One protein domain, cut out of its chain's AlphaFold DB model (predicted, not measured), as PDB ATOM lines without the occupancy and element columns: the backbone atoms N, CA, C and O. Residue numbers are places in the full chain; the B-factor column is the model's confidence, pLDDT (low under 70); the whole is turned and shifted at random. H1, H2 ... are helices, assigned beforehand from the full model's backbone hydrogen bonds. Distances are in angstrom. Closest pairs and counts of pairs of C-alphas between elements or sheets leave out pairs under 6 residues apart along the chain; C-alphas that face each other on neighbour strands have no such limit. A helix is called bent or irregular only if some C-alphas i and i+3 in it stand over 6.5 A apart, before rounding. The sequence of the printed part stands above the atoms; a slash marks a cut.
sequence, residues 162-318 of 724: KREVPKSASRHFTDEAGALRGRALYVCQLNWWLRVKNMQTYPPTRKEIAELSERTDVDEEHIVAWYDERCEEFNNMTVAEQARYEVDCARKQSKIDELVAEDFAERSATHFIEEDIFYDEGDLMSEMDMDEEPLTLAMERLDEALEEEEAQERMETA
ATOM      1  N   LYS A 162     242.180 100.682 132.280       45.91
ATOM      2  CA  LYS A 162     241.330  99.491 132.169       45.91
ATOM      3  C   LYS A 162     239.946  99.919 131.728       45.91
ATOM      4  O   LYS A 162     239.125 100.262 132.575       45.91
ATOM      5  N   ARG A 163     239.700  99.826 130.424       50.34
ATOM      6  CA  ARG A 163     238.363  99.895 129.836       50.34
ATOM      7  C   ARG A 163     237.420  98.939 130.577       50.34
ATOM      8  O   ARG A 163     237.785  97.791 130.847       50.34
ATOM      9  N   GLU A 164     236.230  99.417 130.941       47.88
ATOM     10  CA  GLU A 164     235.314  98.663 131.812       47.88
ATOM     11  C   GLU A 164     234.754  97.398 131.140       47.88
ATOM     12  O   GLU A 164     234.505  96.394 131.813       47.88
ATOM     13  N   VAL A 165     234.631  97.419 129.807       55.16
ATOM     14  CA  VAL A 165     234.129  96.309 128.985       55.16
ATOM     15  C   VAL A 165     235.131  95.968 127.868       55.16
ATOM     16  O   VAL A 165     235.616  96.872 127.184       55.16
ATOM     17  N   PRO A 166     235.478  94.681 127.650       59.94
ATOM     18  CA  PRO A 166     236.379  94.279 126.569       59.94
ATOM     19  C   PRO A 166     235.842  94.656 125.182       59.94
ATOM     20  O   PRO A 166     234.661  94.456 124.914       59.94
ATOM     21  N   LYS A 167     236.731  95.078 124.270       59.53
ATOM     22  CA  LYS A 167     236.400  95.493 122.888       59.53
ATOM     23  C   LYS A 167     235.488  94.484 122.164       59.53
ATOM     24  O   LYS A 167     234.457  94.855 121.621       59.53
ATOM     25  N   SER A 168     235.787  93.187 122.290       58.22
ATOM     26  CA  SER A 168     235.024  92.069 121.701       58.22
ATOM     27  C   SER A 168     233.669  91.752 122.362       58.22
ATOM     28  O   SER A 168     233.058  90.735 122.039       58.22
ATOM     29  N   ALA A 169     233.262  92.511 123.377       59.84
ATOM     30  CA  ALA A 169     231.981  92.380 124.070       59.84
ATOM     31  C   ALA A 169     231.171  93.688 124.028       59.84
ATOM     32  O   ALA A 169     230.080  93.734 124.592       59.84
ATOM     33  N   SER A 170     231.712  94.729 123.385       66.38
ATOM     34  CA  SER A 170     231.174  96.082 123.412       66.38
ATOM     35  C   SER A 170     230.198  96.332 122.266       66.38
ATOM     36  O   SER A 170     230.458  95.970 121.118       66.38
ATOM     37  N   ARG A 171     229.064  96.975 122.565       70.81
ATOM     38  CA  ARG A 171     227.949  97.160 121.612       70.81
ATOM     39  C   ARG A 171     228.262  98.149 120.472       70.81
ATOM     40  O   ARG A 171     227.572  98.130 119.455       70.81
ATOM     41  N   HIS A 172     229.311  98.962 120.629       70.19
ATOM     42  CA  HIS A 172     229.634 100.131 119.792       70.19
ATOM     43  C   HIS A 172     230.764  99.900 118.772       70.19
ATOM     44  O   HIS A 172     231.208 100.858 118.140       70.19
ATOM     45  N   PHE A 173     231.252  98.661 118.636       76.25
ATOM     46  CA  PHE A 173     232.449  98.340 117.851       76.25
ATOM     47  C   PHE A 173     232.160  97.234 116.828       76.25
ATOM     48  O   PHE A 173     231.870  97.521 115.664       76.25
ATOM     49  N   THR A 174     232.181  95.968 117.253       76.81
ATOM     50  CA  THR A 174     231.903  94.804 116.396       76.81
ATOM     51  C   THR A 174     231.059  93.755 117.116       76.81
ATOM     52  O   THR A 174     231.074  93.659 118.342       76.81
ATOM     53  N   ASP A 175     230.300  92.958 116.361       76.50
ATOM     54  CA  ASP A 175     229.548  91.824 116.913       76.50
ATOM     55  C   ASP A 175     230.319  90.491 116.897       76.50
ATOM     56  O   ASP A 175     231.443  90.398 116.407       76.50
ATOM     57  N   GLU A 176     229.701  89.419 117.416       67.38
ATOM     58  CA  GLU A 176     230.295  88.069 117.449       67.38
ATOM     59  C   GLU A 176     230.667  87.503 116.057       67.38
ATOM     60  O   GLU A 176     231.370  86.492 115.979       67.38
ATOM     61  N   ALA A 177     230.192  88.117 114.965       68.94
ATOM     62  CA  ALA A 177     230.518  87.763 113.585       68.94
ATOM     63  C   ALA A 177     231.521  88.730 112.922       68.94
ATOM     64  O   ALA A 177     231.959  88.457 111.803       68.94
ATOM     65  N   GLY A 178     231.913  89.817 113.598       68.00
ATOM     66  CA  GLY A 178     232.826  90.836 113.077       68.00
ATOM     67  C   GLY A 178     232.158  91.904 112.203       68.00
ATOM     68  O   GLY A 178     232.849  92.547 111.415       68.00
ATOM     69  N   ALA A 179     230.838  92.092 112.297       80.31
ATOM     70  CA  ALA A 179     230.151  93.202 111.634       80.31
ATOM     71  C   ALA A 179     230.190  94.472 112.503       80.31
ATOM     72  O   ALA A 179     230.008  94.386 113.720       80.31
ATOM     73  N   LEU A 180     230.397  95.641 111.879       82.75
ATOM     74  CA  LEU A 180     230.400  96.951 112.549       82.75
ATOM     75  C   LEU A 180     229.044  97.240 113.218       82.75
ATOM     76  O   LEU A 180     227.996  96.970 112.626       82.75
ATOM     77  N   ARG A 181     229.049  97.822 114.426       80.81
ATOM     78  CA  ARG A 181     227.830  98.245 115.150       80.81
ATOM     79  C   ARG A 181     228.032  99.535 115.943       80.81
ATOM     80  O   ARG A 181     229.163  99.883 116.254       80.81
ATOM     81  N   GLY A 182     226.927 100.205 116.285       79.50
ATOM     82  CA  GLY A 182     226.908 101.430 117.097       79.50
ATOM     83  C   GLY A 182     227.884 102.485 116.575       79.50
ATOM     84  O   GLY A 182     227.973 102.687 115.367       79.50
ATOM     85  N   ARG A 183     228.660 103.103 117.473       78.44
ATOM     86  CA  ARG A 183     229.621 104.174 117.161       78.44
ATOM     87  C   ARG A 183     230.511 103.884 115.943       78.44
ATOM     88  O   ARG A 183     230.591 104.715 115.043       78.44
ATOM     89  N   ALA A 184     231.137 102.707 115.867       79.31
ATOM     90  CA  ALA A 184     232.010 102.349 114.746       79.31
ATOM     91  C   ALA A 184     231.255 102.241 113.406       79.31
ATOM     92  O   ALA A 184     231.786 102.622 112.364       79.31
ATOM     93  N   LEU A 185     230.003 101.769 113.424       85.00
ATOM     94  CA  LEU A 185     229.137 101.774 112.242       85.00
ATOM     95  C   LEU A 185     228.744 103.205 111.850       85.00
ATOM     96  O   LEU A 185     228.822 103.547 110.673       85.00
ATOM     97  N   TYR A 186     228.369 104.038 112.820       85.19
ATOM     98  CA  TYR A 186     227.914 105.411 112.595       85.19
ATOM     99  C   TYR A 186     229.009 106.304 111.995       85.19
ATOM    100  O   TYR A 186     228.761 107.012 111.019       85.19
ATOM    101  N   VAL A 187     230.247 106.202 112.490       83.19
ATOM    102  CA  VAL A 187     231.409 106.914 111.923       83.19
ATOM    103  C   VAL A 187     231.674 106.490 110.468       83.19
ATOM    104  O   VAL A 187     231.928 107.340 109.611       83.19
ATOM    105  N   CYS A 188     231.560 105.194 110.155       83.19
ATOM    106  CA  CYS A 188     231.694 104.692 108.784       83.19
ATOM    107  C   CYS A 188     230.524 105.122 107.876       83.19
ATOM    108  O   CYS A 188     230.751 105.459 106.713       83.19
ATOM    109  N   GLN A 189     229.291 105.176 108.395       85.81
ATOM    110  CA  GLN A 189     228.109 105.666 107.673       85.81
ATOM    111  C   GLN A 189     228.219 107.154 107.323       85.81
ATOM    112  O   GLN A 189     228.055 107.498 106.154       85.81
ATOM    113  N   LEU A 190     228.600 108.013 108.275       84.00
ATOM    114  CA  LEU A 190     228.858 109.435 108.017       84.00
ATOM    115  C   LEU A 190     229.918 109.640 106.927       84.00
ATOM    116  O   LEU A 190     229.712 110.405 105.985       84.00
ATOM    117  N   ASN A 191     231.047 108.928 107.014       84.81
ATOM    118  CA  ASN A 191     232.100 109.038 106.004       84.81
ATOM    119  C   ASN A 191     231.652 108.494 104.633       84.81
ATOM    120  O   ASN A 191     232.029 109.050 103.604       84.81
ATOM    121  N   TRP A 192     230.823 107.446 104.599       87.25
ATOM    122  CA  TRP A 192     230.214 106.943 103.366       87.25
ATOM    123  C   TRP A 192     229.251 107.955 102.727       87.25
ATOM    124  O   TRP A 192     229.367 108.221 101.533       87.25
ATOM    125  N   TRP A 193     228.357 108.581 103.495       87.50
ATOM    126  CA  TRP A 193     227.444 109.603 102.969       87.50
ATOM    127  C   TRP A 193     228.193 110.831 102.441       87.50
ATOM    128  O   TRP A 193     227.898 111.300 101.342       87.50
ATOM    129  N   LEU A 194     229.238 111.278 103.147       83.75
ATOM    130  CA  LEU A 194     230.132 112.341 102.683       83.75
ATOM    131  C   LEU A 194     230.832 111.972 101.358       83.75
ATOM    132  O   LEU A 194     230.978 112.816 100.475       83.75
ATOM    133  N   ARG A 195     231.253 110.710 101.191       83.50
ATOM    134  CA  ARG A 195     231.833 110.208  99.932       83.50
ATOM    135  C   ARG A 195     230.830 110.220  98.790       83.50
ATOM    136  O   ARG A 195     231.175 110.698  97.715       83.50
ATOM    137  N   VAL A 196     229.615 109.724  99.021       85.19
ATOM    138  CA  VAL A 196     228.532 109.706  98.025       85.19
ATOM    139  C   VAL A 196     228.204 111.134  97.578       85.19
ATOM    140  O   VAL A 196     228.248 111.411  96.385       85.19
ATOM    141  N   LYS A 197     228.029 112.069  98.523       80.25
ATOM    142  CA  LYS A 197     227.831 113.508  98.259       80.25
ATOM    143  C   LYS A 197     228.959 114.141  97.429       80.25
ATOM    144  O   LYS A 197     228.703 115.007  96.601       80.25
ATOM    145  N   ASN A 198     230.199 113.690  97.623       80.94
ATOM    146  CA  ASN A 198     231.379 114.159  96.888       80.94
ATOM    147  C   ASN A 198     231.684 113.348  95.606       80.94
ATOM    148  O   ASN A 198     232.770 113.498  95.043       80.94
ATOM    149  N   MET A 199     230.781 112.468  95.154       74.75
ATOM    150  CA  MET A 199     230.968 111.556  94.008       74.75
ATOM    151  C   MET A 199     232.181 110.603  94.136       74.75
ATOM    152  O   MET A 199     232.687 110.063  93.151       74.75
ATOM    153  N   GLN A 200     232.658 110.352  95.360       76.31
ATOM    154  CA  GLN A 200     233.815 109.504  95.678       76.31
ATOM    155  C   GLN A 200     233.405 108.054  95.971       76.31
ATOM    156  O   GLN A 200     233.688 107.503  97.034       76.31
ATOM    157  N   THR A 201     232.747 107.410  95.009       70.94
ATOM    158  CA  THR A 201     232.159 106.057  95.127       70.94
ATOM    159  C   THR A 201     233.180 104.912  94.992       70.94
ATOM    160  O   THR A 201     232.832 103.771  94.685       70.94
ATOM    161  N   TYR A 202     234.461 105.212  95.224       72.38
ATOM    162  CA  TYR A 202     235.571 104.260  95.249       72.38
ATOM    163  C   TYR A 202     235.973 103.912  96.697       72.38
ATOM    164  O   TYR A 202     235.789 104.738  97.597       72.38
ATOM    165  N   PRO A 203     236.569 102.724  96.942       73.69
ATOM    166  CA  PRO A 203     237.003 102.329  98.279       73.69
ATOM    167  C   PRO A 203     237.970 103.347  98.909       73.69
ATOM    168  O   PRO A 203     238.826 103.887  98.195       73.69
ATOM    169  N   PRO A 204     237.876 103.601 100.228       80.50
ATOM    170  CA  PRO A 204     238.738 104.554 100.922       80.50
ATOM    171  C   PRO A 204     240.228 104.238 100.733       80.50
ATOM    172  O   PRO A 204     240.651 103.085 100.609       80.50
ATOM    173  N   THR A 205     241.058 105.280 100.705       83.44
ATOM    174  CA  THR A 205     242.509 105.112 100.626       83.44
ATOM    175  C   THR A 205     243.042 104.497 101.918       83.44
ATOM    176  O   THR A 205     242.469 104.648 102.993       83.44
ATOM    177  N   ARG A 206     244.206 103.839 101.850       80.44
ATOM    178  CA  ARG A 206     244.826 103.220 103.036       80.44
ATOM    179  C   ARG A 206     245.099 104.195 104.184       80.44
ATOM    180  O   ARG A 206     245.149 103.752 105.321       80.44
ATOM    181  N   LYS A 207     245.289 105.489 103.894       81.81
ATOM    182  CA  LYS A 207     245.463 106.516 104.930       81.81
ATOM    183  C   LYS A 207     244.148 106.745 105.676       81.81
ATOM    184  O   LYS A 207     244.131 106.665 106.893       81.81
ATOM    185  N   GLU A 208     243.053 106.917 104.942       80.25
ATOM    186  CA  GLU A 208     241.714 107.103 105.515       80.25
ATOM    187  C   GLU A 208     241.228 105.846 106.253       80.25
ATOM    188  O   GLU A 208     240.581 105.959 107.286       80.25
ATOM    189  N   ILE A 209     241.564 104.641 105.773       83.50
ATOM    190  CA  ILE A 209     241.261 103.386 106.488       83.50
ATOM    191  C   ILE A 209     242.039 103.307 107.807       83.50
ATOM    192  O   ILE A 209     241.462 102.902 108.811       83.50
ATOM    193  N   ALA A 210     243.312 103.715 107.829       76.44
ATOM    194  CA  ALA A 210     244.098 103.770 109.061       76.44
ATOM    195  C   ALA A 210     243.544 104.821 110.043       76.44
ATOM    196  O   ALA A 210     243.368 104.512 111.214       76.44
ATOM    197  N   GLU A 211     243.171 106.010 109.563       77.44
ATOM    198  CA  GLU A 211     242.520 107.058 110.371       77.44
ATOM    199  C   GLU A 211     241.152 106.612 110.917       77.44
ATOM    200  O   GLU A 211     240.817 106.886 112.068       77.44
ATOM    201  N   LEU A 212     240.355 105.886 110.126       78.31
ATOM    202  CA  LEU A 212     239.100 105.289 110.588       78.31
ATOM    203  C   LEU A 212     239.352 104.159 111.595       78.31
ATOM    204  O   LEU A 212     238.625 104.065 112.580       78.31
ATOM    205  N   SER A 213     240.379 103.331 111.386       79.12
ATOM    206  CA  SER A 213     240.784 102.263 112.310       79.12
ATOM    207  C   SER A 213     241.265 102.830 113.649       79.12
ATOM    208  O   SER A 213     240.892 102.312 114.695       79.12
ATOM    209  N   GLU A 214     241.988 103.950 113.637       76.06
ATOM    210  CA  GLU A 214     242.424 104.682 114.832       76.06
ATOM    211  C   GLU A 214     241.243 105.337 115.573       76.06
ATOM    212  O   GLU A 214     241.109 105.181 116.785       76.06
ATOM    213  N   ARG A 215     240.322 105.995 114.853       70.75
ATOM    214  CA  ARG A 215     239.142 106.658 115.449       70.75
ATOM    215  C   ARG A 215     238.065 105.700 115.964       70.75
ATOM    216  O   ARG A 215     237.338 106.045 116.898       70.75
ATOM    217  N   THR A 216     237.911 104.542 115.322       70.25
ATOM    218  CA  THR A 216     236.895 103.533 115.674       70.25
ATOM    219  C   THR A 216     237.452 102.361 116.472       70.25
ATOM    220  O   THR A 216     236.653 101.614 117.023       70.25
ATOM    221  N   ASP A 217     238.777 102.202 116.568       70.81
ATOM    222  CA  ASP A 217     239.440 101.111 117.299       70.81
ATOM    223  C   ASP A 217     238.996  99.706 116.812       70.81
ATOM    224  O   ASP A 217     238.865  98.742 117.570       70.81
ATOM    225  N   VAL A 218     238.748  99.600 115.498       79.00
ATOM    226  CA  VAL A 218     238.392  98.370 114.771       79.00
ATOM    227  C   VAL A 218     239.476  98.046 113.738       79.00
ATOM    228  O   VAL A 218     239.957  98.940 113.043       79.00
ATOM    229  N   ASP A 219     239.845  96.766 113.600       81.38
ATOM    230  CA  ASP A 219     240.834  96.312 112.609       81.38
ATOM    231  C   ASP A 219     240.457  96.716 111.167       81.38
ATOM    232  O   ASP A 219     239.316  96.534 110.727       81.38
ATOM    233  N   GLU A 220     241.455  97.167 110.396       83.94
ATOM    234  CA  GLU A 220     241.312  97.612 108.998       83.94
ATOM    235  C   GLU A 220     240.531  96.618 108.112       83.94
ATOM    236  O   GLU A 220     239.769  97.033 107.241       83.94
ATOM    237  N   GLU A 221     240.687  95.304 108.330       83.62
ATOM    238  CA  GLU A 221     240.040  94.246 107.531       83.62
ATOM    239  C   GLU A 221     238.502  94.287 107.629       83.62
ATOM    240  O   GLU A 221     237.817  94.068 106.627       83.62
ATOM    241  N   HIS A 222     237.950  94.631 108.798       82.94
ATOM    242  CA  HIS A 222     236.500  94.754 108.998       82.94
ATOM    243  C   HIS A 222     235.937  96.037 108.374       82.94
ATOM    244  O   HIS A 222     234.840  96.020 107.814       82.94
ATOM    245  N   ILE A 223     236.704  97.131 108.419       83.56
ATOM    246  CA  ILE A 223     236.340  98.409 107.793       83.56
ATOM    247  C   ILE A 223     236.350  98.258 106.264       83.56
ATOM    248  O   ILE A 223     235.360  98.586 105.611       83.56
ATOM    249  N   VAL A 224     237.416  97.682 105.690       86.31
ATOM    250  CA  VAL A 224     237.521  97.400 104.244       86.31
ATOM    251  C   VAL A 224     236.345  96.558 103.756       86.31
ATOM    252  O   VAL A 224     235.687  96.946 102.795       86.31
ATOM    253  N   ALA A 225     236.034  95.451 104.439       86.12
ATOM    254  CA  ALA A 225     234.942  94.564 104.040       86.12
ATOM    255  C   ALA A 225     233.571  95.267 104.017       86.12
ATOM    256  O   ALA A 225     232.748  94.978 103.150       86.12
ATOM    257  N   TRP A 226     233.330  96.205 104.942       88.56
ATOM    258  CA  TRP A 226     232.100  96.996 104.973       88.56
ATOM    259  C   TRP A 226     232.030  98.013 103.824       88.56
ATOM    260  O   TRP A 226     230.987  98.127 103.179       88.56
ATOM    261  N   TYR A 227     233.128  98.719 103.525       88.06
ATOM    262  CA  TYR A 227     233.169  99.651 102.391       88.06
ATOM    263  C   TYR A 227     233.059  98.938 101.042       88.06
ATOM    264  O   TYR A 227     232.345  99.430 100.171       88.06
ATOM    265  N   ASP A 228     233.710  97.783 100.871       86.81
ATOM    266  CA  ASP A 228     233.593  96.967  99.658       86.81
ATOM    267  C   ASP A 228     232.128  96.536  99.424       86.81
ATOM    268  O   ASP A 228     231.624  96.685  98.312       86.81
ATOM    269  N   GLU A 229     231.405  96.102 100.469       87.69
ATOM    270  CA  GLU A 229     229.972  95.768 100.383       87.69
ATOM    271  C   GLU A 229     229.115  96.978  99.962       87.69
ATOM    272  O   GLU A 229     228.307  96.866  99.038       87.69
ATOM    273  N   ARG A 230     229.321  98.156 100.573       89.19
ATOM    274  CA  ARG A 230     228.590  99.388 100.204       89.19
ATOM    275  C   ARG A 230     228.910  99.852  98.778       89.19
ATOM    276  O   ARG A 230     228.012 100.282  98.054       89.19
ATOM    277  N   CYS A 231     230.166  99.719  98.342       86.12
ATOM    278  CA  CYS A 231     230.571 100.010  96.968       86.12
ATOM    279  C   CYS A 231     229.913  99.035  95.980       86.12
ATOM    280  O   CYS A 231     229.437  99.469  94.932       86.12
ATOM    281  N   GLU A 232     229.851  97.736  96.287       87.44
ATOM    282  CA  GLU A 232     229.138  96.765  95.451       87.44
ATOM    283  C   GLU A 232     227.634  97.065  95.389       87.44
ATOM    284  O   GLU A 232     227.062  97.046  94.300       87.44
ATOM    285  N   GLU A 233     226.982  97.390  96.506       87.50
ATOM    286  CA  GLU A 233     225.561  97.767  96.532       87.50
ATOM    287  C   GLU A 233     225.274  98.997  95.665       87.50
ATOM    288  O   GLU A 233     224.424  98.923  94.775       87.50
ATOM    289  N   PHE A 234     226.020 100.091  95.851       86.62
ATOM    290  CA  PHE A 234     225.844 101.323  95.075       86.62
ATOM    291  C   PHE A 234     226.077 101.099  93.572       86.62
ATOM    292  O   PHE A 234     225.295 101.560  92.741       86.62
ATOM    293  N   ASN A 235     227.109 100.334  93.198       86.38
ATOM    294  CA  ASN A 235     227.398 100.009  91.794       86.38
ATOM    295  C   ASN A 235     226.378  99.045  91.152       86.38
ATOM    296  O   ASN A 235     226.341  98.930  89.926       86.38
ATOM    297  N   ASN A 236     225.560  98.345  91.946       90.31
ATOM    298  CA  ASN A 236     224.481  97.481  91.456       90.31
ATOM    299  C   ASN A 236     223.139  98.223  91.268       90.31
ATOM    300  O   ASN A 236     222.233  97.662  90.646       90.31
ATOM    301  N   MET A 237     222.999  99.450  91.781       89.44
ATOM    302  CA  MET A 237     221.822 100.304  91.569       89.44
ATOM    303  C   MET A 237     221.780 100.873  90.142       89.44
ATOM    304  O   MET A 237     222.799 100.999  89.462       89.44
ATOM    305  N   THR A 238     220.591 101.240  89.662       92.00
ATOM    306  CA  THR A 238     220.453 102.010  88.415       92.00
ATOM    307  C   THR A 238     220.785 103.488  88.635       92.00
ATOM    308  O   THR A 238     220.662 103.996  89.743       92.00
ATOM    309  N   VAL A 239     221.126 104.222  87.569       85.69
ATOM    310  CA  VAL A 239     221.464 105.664  87.638       85.69
ATOM    311  C   VAL A 239     220.356 106.505  88.301       85.69
ATOM    312  O   VAL A 239     220.640 107.444  89.033       85.69
ATOM    313  N   ALA A 240     219.083 106.147  88.094       86.31
ATOM    314  CA  ALA A 240     217.951 106.831  88.724       86.31
ATOM    315  C   ALA A 240     217.784 106.489  90.218       86.31
ATOM    316  O   ALA A 240     217.231 107.288  90.969       86.31
ATOM    317  N   GLU A 241     218.241 105.312  90.653       87.88
ATOM    318  CA  GLU A 241     218.281 104.924  92.068       87.88
ATOM    319  C   GLU A 241     219.505 105.536  92.766       87.88
ATOM    320  O   GLU A 241     219.368 106.004  93.889       87.88
ATOM    321  N   GLN A 242     220.653 105.630  92.083       86.19
ATOM    322  CA  GLN A 242     221.859 106.319  92.566       86.19
ATOM    323  C   GLN A 242     221.583 107.801  92.851       86.19
ATOM    324  O   GLN A 242     221.816 108.245  93.968       86.19
ATOM    325  N   ALA A 243     220.973 108.529  91.909       84.69
ATOM    326  CA  ALA A 243     220.621 109.939  92.107       84.69
ATOM    327  C   ALA A 243     219.646 110.164  93.284       84.69
ATOM    328  O   ALA A 243     219.747 111.155  94.001       84.69
ATOM    329  N   ARG A 244     218.707 109.235  93.523       86.75
ATOM    330  CA  ARG A 244     217.823 109.287  94.704       86.75
ATOM    331  C   ARG A 244     218.591 109.006  95.991       86.75
ATOM    332  O   ARG A 244     218.425 109.729  96.964       86.75
ATOM    333  N   TYR A 245     219.459 108.000  95.970       87.62
ATOM    334  CA  TYR A 245     220.304 107.639  97.100       87.62
ATOM    335  C   TYR A 245     221.278 108.766  97.477       87.62
ATOM    336  O   TYR A 245     221.493 109.004  98.659       87.62
ATOM    337  N   GLU A 246     221.819 109.503  96.504       87.50
ATOM    338  CA  GLU A 246     222.635 110.705  96.725       87.50
ATOM    339  C   GLU A 246     221.851 111.799  97.469       87.50
ATOM    340  O   GLU A 246     222.342 112.329  98.469       87.50
ATOM    341  N   VAL A 247     220.610 112.080  97.046       86.31
ATOM    342  CA  VAL A 247     219.709 113.031  97.727       86.31
ATOM    343  C   VAL A 247     219.353 112.554  99.141       86.31
ATOM    344  O   VAL A 247     219.461 113.335 100.085       86.31
ATOM    345  N   ASP A 248     219.014 111.276  99.323       87.50
ATOM    346  CA  ASP A 248     218.731 110.697 100.645       87.50
ATOM    347  C   ASP A 248     219.953 110.746 101.580       87.50
ATOM    348  O   ASP A 248     219.806 111.013 102.773       87.50
ATOM    349  N   CYS A 249     221.167 110.527 101.061       86.94
ATOM    350  CA  CYS A 249     222.406 110.656 101.833       86.94
ATOM    351  C   CYS A 249     222.661 112.108 102.256       86.94
ATOM    352  O   CYS A 249     223.062 112.346 103.394       86.94
ATOM    353  N   ALA A 250     222.412 113.075 101.367       84.94
ATOM    354  CA  ALA A 250     222.538 114.494 101.684       84.94
ATOM    355  C   ALA A 250     221.506 114.938 102.736       84.94
ATOM    356  O   ALA A 250     221.884 115.615 103.688       84.94
ATOM    357  N   ARG A 251     220.244 114.492 102.619       86.38
ATOM    358  CA  ARG A 251     219.182 114.740 103.610       86.38
ATOM    359  C   ARG A 251     219.534 114.147 104.977       86.38
ATOM    360  O   ARG A 251     219.512 114.862 105.973       86.38
ATOM    361  N   LYS A 252     219.950 112.873 105.021       87.25
ATOM    362  CA  LYS A 252     220.400 112.207 106.258       87.25
ATOM    363  C   LYS A 252     221.587 112.918 106.903       87.25
ATOM    364  O   LYS A 252     221.584 113.077 108.116       87.25
ATOM    365  N   GLN A 253     222.572 113.370 106.121       84.94
ATOM    366  CA  GLN A 253     223.704 114.124 106.661       84.94
ATOM    367  C   GLN A 253     223.241 115.433 107.316       84.94
ATOM    368  O   GLN A 253     223.544 115.652 108.485       84.94
ATOM    369  N   SER A 254     222.467 116.258 106.600       85.62
ATOM    370  CA  SER A 254     221.978 117.537 107.128       85.62
ATOM    371  C   SER A 254     221.145 117.361 108.402       85.62
ATOM    372  O   SER A 254     221.313 118.130 109.345       85.62
ATOM    373  N   LYS A 255     220.303 116.317 108.467       87.31
ATOM    374  CA  LYS A 255     219.469 116.045 109.646       87.31
ATOM    375  C   LYS A 255     220.274 115.602 110.871       87.31
ATOM    376  O   LYS A 255     219.911 115.928 111.994       87.31
ATOM    377  N   ILE A 256     221.385 114.886 110.678       86.19
ATOM    378  CA  ILE A 256     222.296 114.545 111.784       86.19
ATOM    379  C   ILE A 256     223.030 115.787 112.277       86.19
ATOM    380  O   ILE A 256     223.155 115.958 113.485       86.19
ATOM    381  N   ASP A 257     223.504 116.642 111.368       82.69
ATOM    382  CA  ASP A 257     224.203 117.874 111.740       82.69
ATOM    383  C   ASP A 257     223.274 118.802 112.565       82.69
ATOM    384  O   ASP A 257     223.716 119.382 113.557       82.69
ATOM    385  N   GLU A 258     221.976 118.858 112.232       86.25
ATOM    386  CA  GLU A 258     220.924 119.509 113.034       86.25
ATOM    387  C   GLU A 258     220.740 118.842 114.411       86.25
ATOM    388  O   GLU A 258     220.945 119.494 115.433       86.25
ATOM    389  N   LEU A 259     220.449 117.534 114.464       83.88
ATOM    390  CA  LEU A 259     220.231 116.800 115.723       83.88
ATOM    391  C   LEU A 259     221.440 116.859 116.676       83.88
ATOM    392  O   LEU A 259     221.274 116.904 117.894       83.88
ATOM    393  N   VAL A 260     222.669 116.860 116.147       80.44
ATOM    394  CA  VAL A 260     223.899 117.018 116.942       80.44
ATOM    395  C   VAL A 260     224.023 118.442 117.492       80.44
ATOM    396  O   VAL A 260     224.453 118.612 118.635       80.44
ATOM    397  N   ALA A 261     223.632 119.461 116.720       80.88
ATOM    398  CA  ALA A 261     223.613 120.849 117.176       80.88
ATOM    399  C   ALA A 261     222.528 121.094 118.242       80.88
ATOM    400  O   ALA A 261     222.794 121.791 119.222       80.88
ATOM    401  N   GLU A 262     221.348 120.483 118.103       80.50
ATOM    402  CA  GLU A 262     220.279 120.510 119.109       80.50
ATOM    403  C   GLU A 262     220.725 119.866 120.426       80.50
ATOM    404  O   GLU A 262     220.678 120.512 121.474       80.50
ATOM    405  N   ASP A 263     221.237 118.630 120.386       76.69
ATOM    406  CA  ASP A 263     221.685 117.920 121.591       76.69
ATOM    407  C   ASP A 263     222.867 118.669 122.256       76.69
ATOM    408  O   ASP A 263     222.971 118.713 123.482       76.69
ATOM    409  N   PHE A 264     223.718 119.364 121.485       72.31
ATOM    410  CA  PHE A 264     224.742 120.272 122.025       72.31
ATOM    411  C   PHE A 264     224.157 121.551 122.655       72.31
ATOM    412  O   PHE A 264     224.619 121.983 123.718       72.31
ATOM    413  N   ALA A 265     223.129 122.156 122.055       72.94
ATOM    414  CA  ALA A 265     222.439 123.324 122.603       72.94
ATOM    415  C   ALA A 265     221.698 122.988 123.912       72.94
ATOM    416  O   ALA A 265     221.831 123.708 124.905       72.94
ATOM    417  N   GLU A 266     220.990 121.857 123.970       69.44
ATOM    418  CA  GLU A 266     220.324 121.377 125.189       69.44
ATOM    419  C   GLU A 266     221.326 121.072 126.311       69.44
ATOM    420  O   GLU A 266     221.119 121.431 127.480       69.44
ATOM    421  N   ARG A 267     222.452 120.434 125.971       65.44
ATOM    422  CA  ARG A 267     223.502 120.102 126.938       65.44
ATOM    423  C   ARG A 267     224.251 121.331 127.440       65.44
ATOM    424  O   ARG A 267     224.442 121.444 128.646       65.44
ATOM    425  N   SER A 268     224.621 122.274 126.577       58.16
ATOM    426  CA  SER A 268     225.279 123.527 126.992       58.16
ATOM    427  C   SER A 268     224.358 124.436 127.822       58.16
ATOM    428  O   SER A 268     224.824 125.134 128.724       58.16
ATOM    429  N   ALA A 269     223.038 124.363 127.612       57.03
ATOM    430  CA  ALA A 269     222.049 125.019 128.468       57.03
ATOM    431  C   ALA A 269     221.886 124.355 129.855       57.03
ATOM    432  O   ALA A 269     221.428 125.005 130.800       57.03
ATOM    433  N   THR A 270     222.240 123.071 130.003       52.72
ATOM    434  CA  THR A 270     221.998 122.286 131.230       52.72
ATOM    435  C   THR A 270     223.259 121.883 131.999       52.72
ATOM    436  O   THR A 270     223.158 121.598 133.198       52.72
ATOM    437  N   HIS A 271     224.439 121.888 131.375       42.41
ATOM    438  CA  HIS A 271     225.749 121.628 131.973       42.41
ATOM    439  C   HIS A 271     226.817 122.580 131.416       42.41
ATOM    440  O   HIS A 271     226.869 122.868 130.224       42.41
ATOM    441  N   PHE A 272     227.729 123.012 132.292       37.34
ATOM    442  CA  PHE A 272     229.001 123.601 131.873       37.34
ATOM    443  C   PHE A 272     229.828 122.482 131.231       37.34
ATOM    444  O   PHE A 272     230.326 121.606 131.940       37.34
ATOM    445  N   ILE A 273     229.904 122.485 129.905       43.09
ATOM    446  CA  ILE A 273     230.664 121.512 129.124       43.09
ATOM    447  C   ILE A 273     232.030 122.108 128.797       43.09
ATOM    448  O   ILE A 273     232.122 123.190 128.223       43.09
ATOM    449  N   GLU A 274     233.080 121.403 129.213       41.06
ATOM    450  CA  GLU A 274     234.443 121.631 128.735       41.06
ATOM    451  C   GLU A 274     234.523 121.146 127.274       41.06
ATOM    452  O   GLU A 274     233.887 120.160 126.903       41.06
ATOM    453  N   GLU A 275     235.249 121.885 126.437       41.22
ATOM    454  CA  GLU A 275     235.122 121.921 124.965       41.22
ATOM    455  C   GLU A 275     235.533 120.609 124.246       41.22
ATOM    456  O   GLU A 275     235.315 120.449 123.045       41.22
ATOM    457  N   ASP A 276     236.064 119.636 124.993       40.56
ATOM    458  CA  ASP A 276     236.840 118.495 124.490       40.56
ATOM    459  C   ASP A 276     236.019 117.223 124.157       40.56
ATOM    460  O   ASP A 276     236.565 116.253 123.625       40.56
ATOM    461  N   ILE A 277     234.701 117.177 124.422       47.75
ATOM    462  CA  ILE A 277     233.915 115.917 124.307       47.75
ATOM    463  C   ILE A 277     233.728 115.404 122.858       47.75
ATOM    464  O   ILE A 277     233.198 114.314 122.653       47.75
ATOM    465  N   PHE A 278     234.128 116.154 121.827       43.44
ATOM    466  CA  PHE A 278     233.843 115.768 120.437       43.44
ATOM    467  C   PHE A 278     234.876 114.842 119.778       43.44
ATOM    468  O   PHE A 278     234.529 114.201 118.782       43.44
ATOM    469  N   TYR A 279     236.110 114.733 120.295       47.31
ATOM    470  CA  TYR A 279     237.178 114.006 119.582       47.31
ATOM    471  C   TYR A 279     238.112 113.118 120.419       47.31
ATOM    472  O   TYR A 279     238.822 112.301 119.821       47.31
ATOM    473  N   ASP A 280     238.072 113.169 121.751       42.59
ATOM    474  CA  ASP A 280     239.031 112.427 122.577       42.59
ATOM    475  C   ASP A 280     238.687 110.932 122.746       42.59
ATOM    476  O   ASP A 280     237.858 110.509 123.547       42.59
ATOM    477  N   GLU A 281     239.403 110.121 121.963       52.69
ATOM    478  CA  GLU A 281     239.827 108.745 122.256       52.69
ATOM    479  C   GLU A 281     238.788 107.794 122.888       52.69
ATOM    480  O   GLU A 281     238.726 107.590 124.102       52.69
ATOM    481  N   GLY A 282     238.088 107.033 122.038       50.03
ATOM    482  CA  GLY A 282     237.139 105.980 122.445       50.03
ATOM    483  C   GLY A 282     237.719 104.790 123.239       50.03
ATOM    484  O   GLY A 282     236.999 103.826 123.497       50.03
ATOM    485  N   ASP A 283     238.997 104.828 123.632       51.34
ATOM    486  CA  ASP A 283     239.607 103.890 124.590       51.34
ATOM    487  C   ASP A 283     239.527 104.403 126.051       51.34
ATOM    488  O   ASP A 283     239.783 103.637 126.984       51.34
ATOM    489  N   LEU A 284     239.144 105.676 126.256       53.38
ATOM    490  CA  LEU A 284     238.994 106.326 127.568       53.38
ATOM    491  C   LEU A 284     237.538 106.417 128.068       53.38
ATOM    492  O   LEU A 284     237.330 106.465 129.281       53.38
ATOM    493  N   MET A 285     236.546 106.410 127.173       61.97
ATOM    494  CA  MET A 285     235.119 106.514 127.527       61.97
ATOM    495  C   MET A 285     234.522 105.188 128.042       61.97
ATOM    496  O   MET A 285     234.893 104.100 127.584       61.97
ATOM    497  N   SER A 286     233.578 105.254 128.990       66.81
ATOM    498  CA  SER A 286     232.793 104.080 129.402       66.81
ATOM    499  C   SER A 286     231.699 103.754 128.377       66.81
ATOM    500  O   SER A 286     231.402 104.547 127.486       66.81
ATOM    501  N   GLU A 287     231.068 102.578 128.482       67.38
ATOM    502  CA  GLU A 287     229.947 102.247 127.584       67.38
ATOM    503  C   GLU A 287     228.737 103.160 127.787       67.38
ATOM    504  O   GLU A 287     228.038 103.438 126.823       67.38
ATOM    505  N   MET A 288     228.518 103.662 129.007       67.31
ATOM    506  CA  MET A 288     227.430 104.607 129.268       67.31
ATOM    507  C   MET A 288     227.717 105.967 128.624       67.31
ATOM    508  O   MET A 288     226.832 106.527 127.989       67.31
ATOM    509  N   ASP A 289     228.964 106.442 128.689       69.50
ATOM    510  CA  ASP A 289     229.365 107.699 128.041       69.50
ATOM    511  C   ASP A 289     229.299 107.588 126.502       69.50
ATOM    512  O   ASP A 289     228.997 108.563 125.824       69.50
ATOM    513  N   MET A 290     229.533 106.388 125.943       71.06
ATOM    514  CA  MET A 290     229.371 106.101 124.508       71.06
ATOM    515  C   MET A 290     227.917 105.889 124.064       71.06
ATOM    516  O   MET A 290     227.636 106.076 122.886       71.06
ATOM    517  N   ASP A 291     227.001 105.465 124.938       72.50
ATOM    518  CA  ASP A 291     225.557 105.523 124.654       72.50
ATOM    519  C   ASP A 291     225.082 106.995 124.672       72.50
ATOM    520  O   ASP A 291     224.285 107.394 123.824       72.50
ATOM    521  N   GLU A 292     225.627 107.815 125.580       73.19
ATOM    522  CA  GLU A 292     225.321 109.243 125.763       73.19
ATOM    523  C   GLU A 292     226.129 110.201 124.846       73.19
ATOM    524  O   GLU A 292     226.049 111.419 125.015       73.19
ATOM    525  N   GLU A 293     226.876 109.718 123.846       74.56
ATOM    526  CA  GLU A 293     227.574 110.566 122.860       74.56
ATOM    527  C   GLU A 293     226.543 111.294 121.957       74.56
ATOM    528  O   GLU A 293     225.557 110.683 121.536       74.56
ATOM    529  N   PRO A 294     226.717 112.586 121.607       74.44
ATOM    530  CA  PRO A 294     225.743 113.293 120.763       74.44
ATOM    531  C   PRO A 294     225.550 112.612 119.397       74.44
ATOM    532  O   PRO A 294     224.436 112.556 118.882       74.44
ATOM    533  N   LEU A 295     226.609 112.006 118.844       80.38
ATOM    534  CA  LEU A 295     226.536 111.249 117.593       80.38
ATOM    535  C   LEU A 295     225.695 109.966 117.712       80.38
ATOM    536  O   LEU A 295     224.965 109.637 116.777       80.38
ATOM    537  N   THR A 296     225.790 109.215 118.814       79.31
ATOM    538  CA  THR A 296     225.006 107.977 118.967       79.31
ATOM    539  C   THR A 296     223.530 108.286 119.152       79.31
ATOM    540  O   THR A 296     222.708 107.647 118.499       79.31
ATOM    541  N   LEU A 297     223.191 109.305 119.947       82.31
ATOM    542  CA  LEU A 297     221.805 109.742 120.122       82.31
ATOM    543  C   LEU A 297     221.206 110.310 118.830       82.31
ATOM    544  O   LEU A 297     220.096 109.924 118.468       82.31
ATOM    545  N   ALA A 298     221.936 111.158 118.097       82.69
ATOM    546  CA  ALA A 298     221.476 111.677 116.808       82.69
ATOM    547  C   ALA A 298     221.224 110.546 115.795       82.69
ATOM    548  O   ALA A 298     220.207 110.544 115.109       82.69
ATOM    549  N   MET A 299     222.098 109.535 115.747       85.00
ATOM    550  CA  MET A 299     221.936 108.373 114.863       85.00
ATOM    551  C   MET A 299     220.824 107.407 115.294       85.00
ATOM    552  O   MET A 299     220.243 106.754 114.430       85.00
ATOM    553  N   GLU A 300     220.510 107.302 116.590       86.12
ATOM    554  CA  GLU A 300     219.345 106.539 117.067       86.12
ATOM    555  C   GLU A 300     218.018 107.292 116.829       86.12
ATOM    556  O   GLU A 300     217.014 106.641 116.539       86.12
ATOM    557  N   ARG A 301     218.008 108.636 116.879       85.88
ATOM    558  CA  ARG A 301     216.826 109.481 116.588       85.88
ATOM    559  C   ARG A 301     216.585 109.750 115.098       85.88
ATOM    560  O   ARG A 301     215.469 110.099 114.730       85.88
ATOM    561  N   LEU A 302     217.597 109.594 114.240       86.44
ATOM    562  CA  LEU A 302     217.566 110.011 112.830       86.44
ATOM    563  C   LEU A 302     216.344 109.518 112.044       86.44
ATOM    564  O   LEU A 302     215.720 110.299 111.333       86.44
ATOM    565  N   ASP A 303     216.026 108.224 112.129       85.12
ATOM    566  CA  ASP A 303     214.922 107.657 111.346       85.12
ATOM    567  C   ASP A 303     213.549 108.141 111.874       85.12
ATOM    568  O   ASP A 303     212.643 108.349 111.074       85.12
ATOM    569  N   GLU A 304     213.405 108.400 113.184       86.88
ATOM    570  CA  GLU A 304     212.189 108.985 113.784       86.88
ATOM    571  C   GLU A 304     212.037 110.462 113.383       86.88
ATOM    572  O   GLU A 304     210.988 110.855 112.880       86.88
ATOM    573  N   ALA A 305     213.112 111.252 113.475       85.88
ATOM    574  CA  ALA A 305     213.115 112.665 113.093       85.88
ATOM    575  C   ALA A 305     212.821 112.888 111.595       85.88
ATOM    576  O   ALA A 305     212.162 113.861 111.234       85.88
ATOM    577  N   LEU A 306     213.270 111.983 110.715       87.00
ATOM    578  CA  LEU A 306     212.934 112.021 109.285       87.00
ATOM    579  C   LEU A 306     211.475 111.620 109.012       87.00
ATOM    580  O   LEU A 306     210.851 112.193 108.120       87.00
ATOM    581  N   GLU A 307     210.912 110.664 109.763       86.19
ATOM    582  CA  GLU A 307     209.483 110.327 109.670       86.19
ATOM    583  C   GLU A 307     208.589 111.472 110.180       86.19
ATOM    584  O   GLU A 307     207.519 111.704 109.605       86.19
ATOM    585  N   GLU A 308     209.023 112.202 111.216       86.81
ATOM    586  CA  GLU A 308     208.350 113.400 111.731       86.81
ATOM    587  C   GLU A 308     208.413 114.572 110.741       86.81
ATOM    588  O   GLU A 308     207.374 115.159 110.450       86.81
ATOM    589  N   GLU A 309     209.577 114.855 110.150       85.12
ATOM    590  CA  GLU A 309     209.753 115.878 109.106       85.12
ATOM    591  C   GLU A 309     208.863 115.585 107.884       85.12
ATOM    592  O   GLU A 309     208.031 116.413 107.507       85.12
ATOM    593  N   GLU A 310     208.900 114.356 107.352       84.94
ATOM    594  CA  GLU A 310     208.003 113.938 106.263       84.94
ATOM    595  C   GLU A 310     206.518 113.982 106.669       84.94
ATOM    596  O   GLU A 310     205.639 114.083 105.809       84.94
ATOM    597  N   ALA A 311     206.174 113.830 107.953       83.69
ATOM    598  CA  ALA A 311     204.800 113.974 108.439       83.69
ATOM    599  C   ALA A 311     204.380 115.445 108.578       83.69
ATOM    600  O   ALA A 311     203.225 115.762 108.290       83.69
ATOM    601  N   GLN A 312     205.301 116.325 108.970       82.38
ATOM    602  CA  GLN A 312     205.087 117.762 109.087       82.38
ATOM    603  C   GLN A 312     204.906 118.406 107.711       82.38
ATOM    604  O   GLN A 312     203.876 119.040 107.504       82.38
ATOM    605  N   GLU A 313     205.774 118.117 106.734       82.81
ATOM    606  CA  GLU A 313     205.600 118.547 105.333       82.81
ATOM    607  C   GLU A 313     204.227 118.125 104.771       82.81
ATOM    608  O   GLU A 313     203.549 118.878 104.070       82.81
ATOM    609  N   ARG A 314     203.766 116.908 105.100       80.62
ATOM    610  CA  ARG A 314     202.439 116.403 104.694       80.62
ATOM    611  C   ARG A 314     201.271 117.078 105.414       80.62
ATOM    612  O   ARG A 314     200.162 117.037 104.884       80.62
ATOM    613  N   MET A 315     201.482 117.634 106.603       75.31
ATOM    614  CA  MET A 315     200.466 118.401 107.329       75.31
ATOM    615  C   MET A 315     200.438 119.858 106.865       75.31
ATOM    616  O   MET A 315     199.351 120.363 106.614       75.31
ATOM    617  N   GLU A 316     201.595 120.480 106.646       74.94
ATOM    618  CA  GLU A 316     201.741 121.828 106.082       74.94
ATOM    619  C   GLU A 316     201.136 121.893 104.672       74.94
ATOM    620  O   GLU A 316     200.131 122.564 104.469       74.94
ATOM    621  N   THR A 317     201.555 121.018 103.750       69.31
ATOM    622  CA  THR A 317     200.968 120.932 102.391       69.31
ATOM    623  C   THR A 317     199.502 120.468 102.332       69.31
ATOM    624  O   THR A 317     198.908 120.420 101.245       69.31
ATOM    625  N   ALA A 318     198.913 120.064 103.462       69.56
ATOM    626  CA  ALA A 318     197.479 119.807 103.611       69.56
ATOM    627  C   ALA A 318     196.742 120.979 104.280       69.56
ATOM    628  O   ALA A 318     195.549 121.155 104.031       69.56
TER     629      ALA A 318
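AT A GLANCE: This is residues 162 to 318 of the 724 residues of the protein "S1 motif domain-containing protein" of Ostreococcus lucimarinus (strain CCE9901) (UniProt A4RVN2). One long helix, H4, has H1 packed on its residues 246 to 253 and H6 crossing it farther along, at residues 252 to 264. H2 packs on H1, H3 on H2, and residues 310 to 318 of H6 stick out. This all-helix domain prints 157 residues, with helices H1 to H6 in order and no named strand; it is compact, radius of gyration of the C-alphas 17.2 A, spans 53 by 41 by 26 A.

HOW THE PARTS SIT: Start at H4, residues 239 to 270; its residues 252 to 264 touch H6, residues 294 to 318, closest C-alphas Leu 259 and Ala 298, 5.4 A. Its residues 246 to 253 touch H1, residues 182 to 197, closest C-alphas Trp 193 and Cys 249, 5.3 A, at a steep tilt of 51 degrees. H1 and H2, residues 206 to 216, form a hairpin, only just steep at 36 degrees. H3, residues 220 to 236, touches H2, closest C-alphas Ser 213 and Glu 220, 5.7 A. H5, residues 287 to 291, touches no helix. O i to N i+4 pairs are within hydrogen-bond range throughout H1, H2, H3 and H5, 27 of 28 in H4, 18 of 21 in H6.

IN THESE COORDINATES: Find C-alpha 239 at (221.464, 105.664, 87.638); H4 runs 46.7 A from there. H6 ends at C-alpha 318, (197.479, 119.807, 103.611); it is irregular, C-alphas 300 and 303 being 7.3 A apart.

THE WHOLE: The printed part has no cut; the H4 to H5 link is long. Look for pLDDT under 70 at residues 162 to 170, 176 to 178, 266 to 289 and 317 to 318.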